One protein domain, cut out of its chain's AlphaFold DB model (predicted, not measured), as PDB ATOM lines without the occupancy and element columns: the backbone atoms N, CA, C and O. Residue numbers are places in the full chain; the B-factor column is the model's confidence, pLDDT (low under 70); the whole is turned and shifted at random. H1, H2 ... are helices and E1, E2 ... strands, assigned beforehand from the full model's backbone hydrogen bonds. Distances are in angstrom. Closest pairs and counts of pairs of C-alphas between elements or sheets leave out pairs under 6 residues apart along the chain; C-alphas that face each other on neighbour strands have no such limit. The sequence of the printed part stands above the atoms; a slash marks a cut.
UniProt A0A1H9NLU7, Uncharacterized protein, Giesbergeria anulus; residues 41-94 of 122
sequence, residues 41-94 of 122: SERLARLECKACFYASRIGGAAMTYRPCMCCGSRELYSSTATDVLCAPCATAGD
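This is residues 41 to 94 of the 122 residues of an uncharacterized protein of Giesbergeria anulus (UniProt A0A1H9NLU7). Picture a flat shape with a long two-strand hairpin, E1 and E2, along one side and three short helices, H1, H2 and H3, spread along the opposite side. The link of residues 55 to 60 runs along one border from H2 to E1, and the link of residues 80 to 86 crosses the middle from E2 to H3; no two of the helices touch. The printed part has 54 residues, with elements in the order H1, H2, E1, E2, H3, and its one sheet has the order E1 - E2, antiparallel. The class is mixed, helices and strands, with 30 residues in named elements. It is only just compact, close to loose, with a radius of gyration of the C-alphas of 11.6 A and spans of 29 by 27 by 13 A.

Start at the sheet: find C-alpha 61 at (207.598, 258.630, 136.114), where E1, residues 61 to 67, begins; it runs 18.8 A to C-alpha 67 at (198.896, 246.676, 147.719). E2, residues 74 to 79, covers 14.7 A from first to last C-alpha. H3, residues 87 to 93, is the longest helix and measures 9.9 A, ending at C-alpha 93 at (206.419, 245.375, 162.342). Go back to the first printed residue for H1, residues 41 to 45, 6.2 A long, and then to H2, residues 50 to 54, 6.3 A long.

E1 and E2 form a hairpin of antiparallel neighbour strands, with 161 degrees between their directions. Look at C-alphas 67 and 74, which face each other at 4.3 A, and at 61 and 79, which face each other at 4.9 A. Between the strands, N 64 and O 77 are within hydrogen-bond range at 2.8 A, and so are N 75 and O 66 at 3.0 A. H3 is apart from E1. H1 and H2 are close but not clearly touching; their closest C-alphas are those of Arg 43 and Phe 53, 5.8 A apart. H3 is apart from both H1 and H2, and H1 is apart from both strands. In H1, H2 and H3 every O i to N i+4 pair is within hydrogen-bond range.

The C-alphas farthest apart are those of Ala 61 and Ala 92, at 29.8 A. Residues 41 to 94 run without a cut. The link from H1 to H2 is tight, the other three are short, and no link is long. The mean pLDDT of the printed part is 95.8, and no printed residue is under 70.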
ATOM      1  N   SER A  41     219.400 258.391 161.391       96.94
ATOM      2  CA  SER A  41     218.186 259.105 161.812       96.94
ATOM      3  C   SER A  41     217.208 259.293 160.648       96.94
ATOM      4  O   SER A  41     216.019 259.012 160.793       96.94
ATOM      5  N   GLU A  42     217.715 259.679 159.476       97.38
ATOM      6  CA  GLU A  42     216.914 259.859 158.266       97.38
ATOM      7  C   GLU A  42     216.336 258.529 157.766       97.38
ATOM      8  O   GLU A  42     215.133 258.447 157.500       97.38
ATOM      9  N   ARG A  43     217.140 257.457 157.695       96.62
ATOM     10  CA  ARG A  43     216.632 256.152 157.232       96.62
ATOM     11  C   ARG A  43     215.522 255.623 158.129       96.62
ATOM     12  O   ARG A  43     214.547 255.062 157.634       96.62
ATOM     13  N   LEU A  44     215.657 255.808 159.445       96.25
ATOM     14  CA  LEU A  44     214.657 255.360 160.409       96.25
ATOM     15  C   LEU A  44     213.374 256.182 160.295       96.25
ATOM     16  O   LEU A  44     212.297 255.590 160.329       96.25
ATOM     17  N   ALA A  45     213.480 257.497 160.075       97.06
ATOM     18  CA  ALA A  45     212.331 258.358 159.795       97.06
ATOM     19  C   ALA A  45     211.613 257.959 158.493       97.06
ATOM     20  O   ALA A  45     210.387 257.991 158.413       97.06
ATOM     21  N   ARG A  46     212.369 257.509 157.484       97.00
ATOM     22  CA  ARG A  46     211.833 256.985 156.219       97.00
ATOM     23  C   ARG A  46     211.368 255.531 156.301       97.00
ATOM     24  O   ARG A  46     210.850 255.024 155.312       97.00
ATOM     25  N   LEU A  47     211.513 254.864 157.448       97.88
ATOM     26  CA  LEU A  47     211.191 253.446 157.640       97.88
ATOM     27  C   LEU A  47     211.952 252.521 156.672       97.88
ATOM     28  O   LEU A  47     211.417 251.516 156.212       97.88
ATOM     29  N   GLU A  48     213.197 252.847 156.337       97.94
ATOM     30  CA  GLU A  48     214.030 252.076 155.411       97.94
ATOM     31  C   GLU A  48     215.149 251.331 156.164       97.94
ATOM     32  O   GLU A  48     215.718 251.823 157.146       97.94
ATOM     33  N   CYS A  49     215.486 250.120 155.708       97.38
ATOM     34  CA  CYS A  49     216.694 249.442 156.172       97.38
ATOM     35  C   CYS A  49     217.938 250.101 155.572       97.38
ATOM     36  O   CYS A  49     217.868 250.781 154.546       97.38
ATOM     37  N   LYS A  50     219.098 249.838 156.181       96.56
ATOM     38  CA  LYS A  50     220.391 250.362 155.719       96.56
ATOM     39  C   LYS A  50     220.615 250.114 154.218       96.56
ATOM     40  O   LYS A  50     220.947 251.041 153.491       96.56
ATOM     41  N   ALA A  51     220.358 248.898 153.734       96.06
ATOM     42  CA  ALA A  51     220.542 248.570 152.320       96.06
ATOM     43  C   ALA A  51     219.622 249.386 151.393       96.06
ATOM     44  O   ALA A  51     220.080 249.908 150.383       96.06
ATOM     45  N   CYS A  52     218.336 249.532 151.731       97.06
ATOM     46  CA  CYS A  52     217.391 250.273 150.895       97.06
ATOM     47  C   CYS A  52     217.612 251.786 150.917       97.06
ATOM     48  O   CYS A  52     217.375 252.420 149.895       97.06
ATOM     49  N   PHE A  53     218.044 252.343 152.048       97.38
ATOM     50  CA  PHE A  53     218.274 253.779 152.191       97.38
ATOM     51  C   PHE A  53     219.477 254.262 151.375       97.38
ATOM     52  O   PHE A  53     219.404 255.295 150.717       97.38
ATOM     53  N   TYR A  54     220.576 253.501 151.386       96.25
ATOM     54  CA  TYR A  54     221.774 253.868 150.628       96.25
ATOM     55  C   TYR A  54     221.725 253.400 149.164       96.25
ATOM     56  O   TYR A  54     222.414 253.971 148.324       96.25
ATOM     57  N   ALA A  55     220.904 252.410 148.807       94.12
ATOM     58  CA  ALA A  55     220.805 251.972 147.417       94.12
ATOM     59  C   ALA A  55     220.222 253.060 146.493       94.12
ATOM     60  O   ALA A  55     219.169 253.637 146.758       94.12
ATOM     61  N   SER A  56     220.849 253.263 145.333       88.94
ATOM     62  CA  SER A  56     220.246 254.026 144.237       88.94
ATOM     63  C   SER A  56     219.206 253.175 143.508       88.94
ATOM     64  O   SER A  56     219.488 252.027 143.153       88.94
ATOM     65  N   ARG A  57     218.029 253.733 143.216       87.44
ATOM     66  CA  ARG A  57     217.011 253.075 142.383       87.44
ATOM     67  C   ARG A  57     216.592 253.986 141.243       87.44
ATOM     68  O   ARG A  57     216.479 255.194 141.416       87.44
ATOM     69  N   ILE A  58     216.322 253.375 140.097       91.75
ATOM     70  CA  ILE A  58     215.708 254.044 138.954       91.75
ATOM     71  C   ILE A  58     214.212 253.742 139.014       91.75
ATOM     72  O   ILE A  58     213.811 252.578 139.014       91.75
ATOM     73  N   GLY A  59     213.398 254.790 139.108       93.00
ATOM     74  CA  GLY A  59     211.945 254.718 138.989       93.00
ATOM     75  C   GLY A  59     211.499 255.455 137.733       93.00
ATOM     76  O   GLY A  59     211.993 256.543 137.448       93.00
ATOM     77  N   GLY A  60     210.570 254.867 136.982       95.50
ATOM     78  CA  GLY A  60     209.889 255.567 135.897       95.50
ATOM     79  C   GLY A  60     208.860 256.544 136.459       95.50
ATOM     80  O   GLY A  60     208.247 256.259 137.489       95.50
ATOM     81  N   ALA A  61     208.654 257.677 135.783       95.31
ATOM     82  CA  ALA A  61     207.598 258.630 136.114       95.31
ATOM     83  C   ALA A  61     206.229 258.029 135.751       95.31
ATOM     84  O   ALA A  61     205.822 258.052 134.592       95.31
ATOM     85  N   ALA A  62     205.551 257.431 136.732       95.81
ATOM     86  CA  ALA A  62     204.294 256.717 136.534       95.81
ATOM     87  C   ALA A  62     203.488 256.645 137.833       95.81
ATOM     88  O   ALA A  62     204.036 256.328 138.887       95.81
ATOM     89  N   MET A  63     202.174 256.848 137.745       97.50
ATOM     90  CA  MET A  63     201.262 256.606 138.861       97.50
ATOM     91  C   MET A  63     201.067 255.098 139.043       97.50
ATOM     92  O   MET A  63     200.443 254.445 138.210       97.50
ATOM     93  N   THR A  64     201.635 254.535 140.109       97.56
ATOM     94  CA  THR A  64     201.661 253.088 140.349       97.56
ATOM     95  C   THR A  64     200.864 252.746 141.598       97.56
ATOM     96  O   THR A  64     201.213 253.189 142.690       97.56
ATOM     97  N   TYR A  65     199.823 251.926 141.449       97.31
ATOM     98  CA  TYR A  65     199.141 251.317 142.589       97.31
ATOM     99  C   TYR A  65     199.879 250.062 143.035       97.31
ATOM    100  O   TYR A  65     200.245 249.229 142.205       97.31
ATOM    101  N   ARG A  66     200.059 249.894 144.345       95.62
ATOM    102  CA  ARG A  66     200.612 248.666 144.914       95.62
ATOM    103  C   ARG A  66     199.948 248.331 146.253       95.62
ATOM    104  O   ARG A  66     199.933 249.196 147.128       95.62
ATOM    105  N   PRO A  67     199.416 247.107 146.432       96.19
ATOM    106  CA  PRO A  67     198.896 246.676 147.719       96.19
ATOM    107  C   PRO A  67     200.032 246.437 148.724       96.19
ATOM    108  O   PRO A  67     201.106 245.944 148.366       96.19
ATOM    109  N   CYS A  68     199.788 246.765 149.991       96.31
ATOM    110  CA  CYS A  68     200.671 246.428 151.100       96.31
ATOM    111  C   CYS A  68     200.769 244.903 151.261       96.31
ATOM    112  O   CYS A  68     199.758 244.222 151.399       96.31
ATOM    113  N   MET A  69     201.990 244.370 151.336       94.81
ATOM    114  CA  MET A  69     202.261 242.935 151.494       94.81
ATOM    115  C   MET A  69     201.703 242.341 152.803       94.81
ATOM    116  O   MET A  69     201.496 241.134 152.884       94.81
ATOM    117  N   CYS A  70     201.468 243.168 153.829       94.38
ATOM    118  CA  CYS A  70     200.966 242.723 155.132       94.38
ATOM    119  C   CYS A  70     199.442 242.850 155.266       94.38
ATOM    120  O   CYS A  70     198.792 241.891 155.664       94.38
ATOM    121  N   CYS A  71     198.863 244.012 154.948       94.44
ATOM    122  CA  CYS A  71     197.434 244.271 155.176       94.44
ATOM    123  C   CYS A  71     196.594 244.389 153.898       94.44
ATOM    124  O   CYS A  71     195.381 244.554 153.990       94.44
ATOM    125  N   GLY A  72     197.216 244.369 152.717       94.44
ATOM    126  CA  GLY A  72     196.521 244.512 151.437       94.44
ATOM    127  C   GLY A  72     196.076 245.937 151.084       94.44
ATOM    128  O   GLY A  72     195.501 246.130 150.015       94.44
ATOM    129  N   SER A  73     196.345 246.952 151.924       94.81
ATOM    130  CA  SER A  73     195.948 248.341 151.632       94.81
ATOM    131  C   SER A  73     196.511 248.808 150.290       94.81
ATOM    132  O   SER A  73     197.698 248.639 150.013       94.81
ATOM    133  N   ARG A  74     195.660 249.379 149.431       96.12
ATOM    134  CA  ARG A  74     196.073 249.888 148.119       96.12
ATOM    135  C   ARG A  74     196.716 251.262 148.275       96.12
ATOM    136  O   ARG A  74     196.021 252.234 148.542       96.12
ATOM    137  N   GLU A  75     198.018 251.336 148.035       96.62
ATOM    138  CA  GLU A  75     198.785 252.581 148.067       96.62
ATOM    139  C   GLU A  75     199.038 253.093 146.643       96.62
ATOM    140  O   GLU A  75     199.233 252.298 145.718       96.62
ATOM    141  N   LEU A  76     199.058 254.416 146.465       97.12
ATOM    142  CA  LEU A  76     199.392 255.076 145.201       97.12
ATOM    143  C   LEU A  76     200.763 255.754 145.303       97.12
ATOM    144  O   LEU A  76     201.014 256.533 146.219       97.12
ATOM    145  N   TYR A  77     201.627 255.506 144.322       96.75
ATOM    146  CA  TYR A  77     202.964 256.091 144.223       96.75
ATOM    147  C   TYR A  77     203.114 256.880 142.926       96.75
ATOM    148  O   TYR A  77     202.576 256.489 141.896       96.75
ATOM    149  N   SER A  78     203.912 257.945 142.946       95.94
ATOM    150  CA  SER A  78     204.210 258.772 141.767       95.94
ATOM    151  C   SER A  78     205.290 258.194 140.841       95.94
ATOM    152  O   SER A  78     205.660 258.825 139.848       95.94
ATOM    153  N   SER A  79     205.823 257.011 141.161       96.19
ATOM    154  CA  SER A  79     206.800 256.313 140.325       96.19
ATOM    155  C   SER A  79     206.644 254.798 140.403       96.19
ATOM    156  O   SER A  79     205.991 254.270 141.306       96.19
ATOM    157  N   THR A  80     207.330 254.085 139.508       95.56
ATOM    158  CA  THR A  80     207.432 252.617 139.576       95.56
ATOM    159  C   THR A  80     208.320 252.117 140.728       95.56
ATOM    160  O   THR A  80     208.278 250.936 141.075       95.56
ATOM    161  N   ALA A  81     209.096 252.999 141.375       95.62
ATOM    162  CA  ALA A  81     209.873 252.688 142.576       95.62
ATOM    163  C   ALA A  81     208.969 252.742 143.824       95.62
ATOM    164  O   ALA A  81     209.000 253.685 144.617       95.62
ATOM    165  N   THR A  82     208.145 251.709 143.983       96.31
ATOM    166  CA  THR A  82     207.113 251.592 145.028       96.31
ATOM    167  C   THR A  82     207.634 250.982 146.335       96.31
ATOM    168  O   THR A  82     208.706 250.367 146.365       96.31
ATOM    169  N   ASP A  83     206.906 251.188 147.435       97.19
ATOM    170  CA  ASP A  83     207.124 250.509 148.723       97.19
ATOM    171  C   ASP A  83     206.295 249.215 148.788       97.19
ATOM    172  O   ASP A  83     205.211 249.143 148.211       97.19
ATOM    173  N   VAL A  84     206.805 248.171 149.456       97.00
ATOM    174  CA  VAL A  84     206.084 246.886 149.586       97.00
ATOM    175  C   VAL A  84     205.162 246.840 150.804       97.00
ATOM    176  O   VAL A  84     204.256 246.011 150.845       97.00
ATOM    177  N   LEU A  85     205.381 247.706 151.794       97.50
ATOM    178  CA  LEU A  85     204.523 247.869 152.966       97.50
ATOM    179  C   LEU A  85     204.052 249.318 153.074       97.50
ATOM    180  O   LEU A  85     204.809 250.249 152.795       97.50
ATOM    181  N   CYS A  86     202.833 249.505 153.570       96.69
ATOM    182  CA  CYS A  86     202.375 250.811 154.021       96.69
ATOM    183  C   CYS A  86     203.114 251.227 155.307       96.69
ATOM    184  O   CYS A  86     203.629 250.391 156.061       96.69
ATOM    185  N   ALA A  87     203.159 252.533 155.579       97.25
ATOM    186  CA  ALA A  87     203.855 253.070 156.749       97.25
ATOM    187  C   ALA A  87     203.355 252.495 158.098       97.25
ATOM    188  O   ALA A  87     204.206 252.182 158.937       97.25
ATOM    189  N   PRO A  88     202.040 252.271 158.321       96.94
ATOM    190  CA  PRO A  88     201.552 251.636 159.546       96.94
ATOM    191  C   PRO A  88     202.106 250.223 159.763       96.94
ATOM    192  O   PRO A  88     202.640 249.938 160.833       96.94
ATOM    193  N   CYS A  89     202.052 249.353 158.746       95.94
ATOM    194  CA  CYS A  89     202.559 247.980 158.850       95.94
ATOM    195  C   CYS A  89     204.080 247.938 159.027       95.94
ATOM    196  O   CYS A  89     204.582 247.150 159.824       95.94
ATOM    197  N   ALA A  90     204.813 248.800 158.316       96.81
ATOM    198  CA  ALA A  90     206.258 248.923 158.483       96.81
ATOM    199  C   ALA A  90     206.631 249.364 159.910       96.81
ATOM    200  O   ALA A  90     207.542 248.801 160.512       96.81
ATOM    201  N   THR A  91     205.889 250.321 160.474       96.44
ATOM    202  CA  THR A  91     206.112 250.822 161.839       96.44
ATOM    203  C   THR A  91     205.771 249.766 162.888       96.44
ATOM    204  O   THR A  91     206.602 249.470 163.740       96.44
ATOM    205  N   ALA A  92     204.584 249.158 162.803       94.62
ATOM    206  CA  ALA A  92     204.139 248.130 163.744       94.62
ATOM    207  C   ALA A  92     205.035 246.881 163.714       94.62
ATOM    208  O   ALA A  92     205.268 246.256 164.743       94.62
ATOM    209  N   GLY A  93     205.547 246.529 162.532       93.12
ATOM    210  CA  GLY A  93     206.419 245.375 162.342       93.12
ATOM    211  C   GLY A  93     207.904 245.640 162.589       93.12
ATOM    212  O   GLY A  93     208.669 244.679 162.578       93.12
ATOM    213  N   ASP A  94     208.345 246.884 162.786       94.62
ATOM    214  CA  ASP A  94     209.769 247.260 162.733       94.62
ATOM    215  C   ASP A  94     210.461 246.750 161.447       94.62
ATOM    216  O   ASP A  94     211.530 246.134 161.459       94.62
TER     217      ASP A  94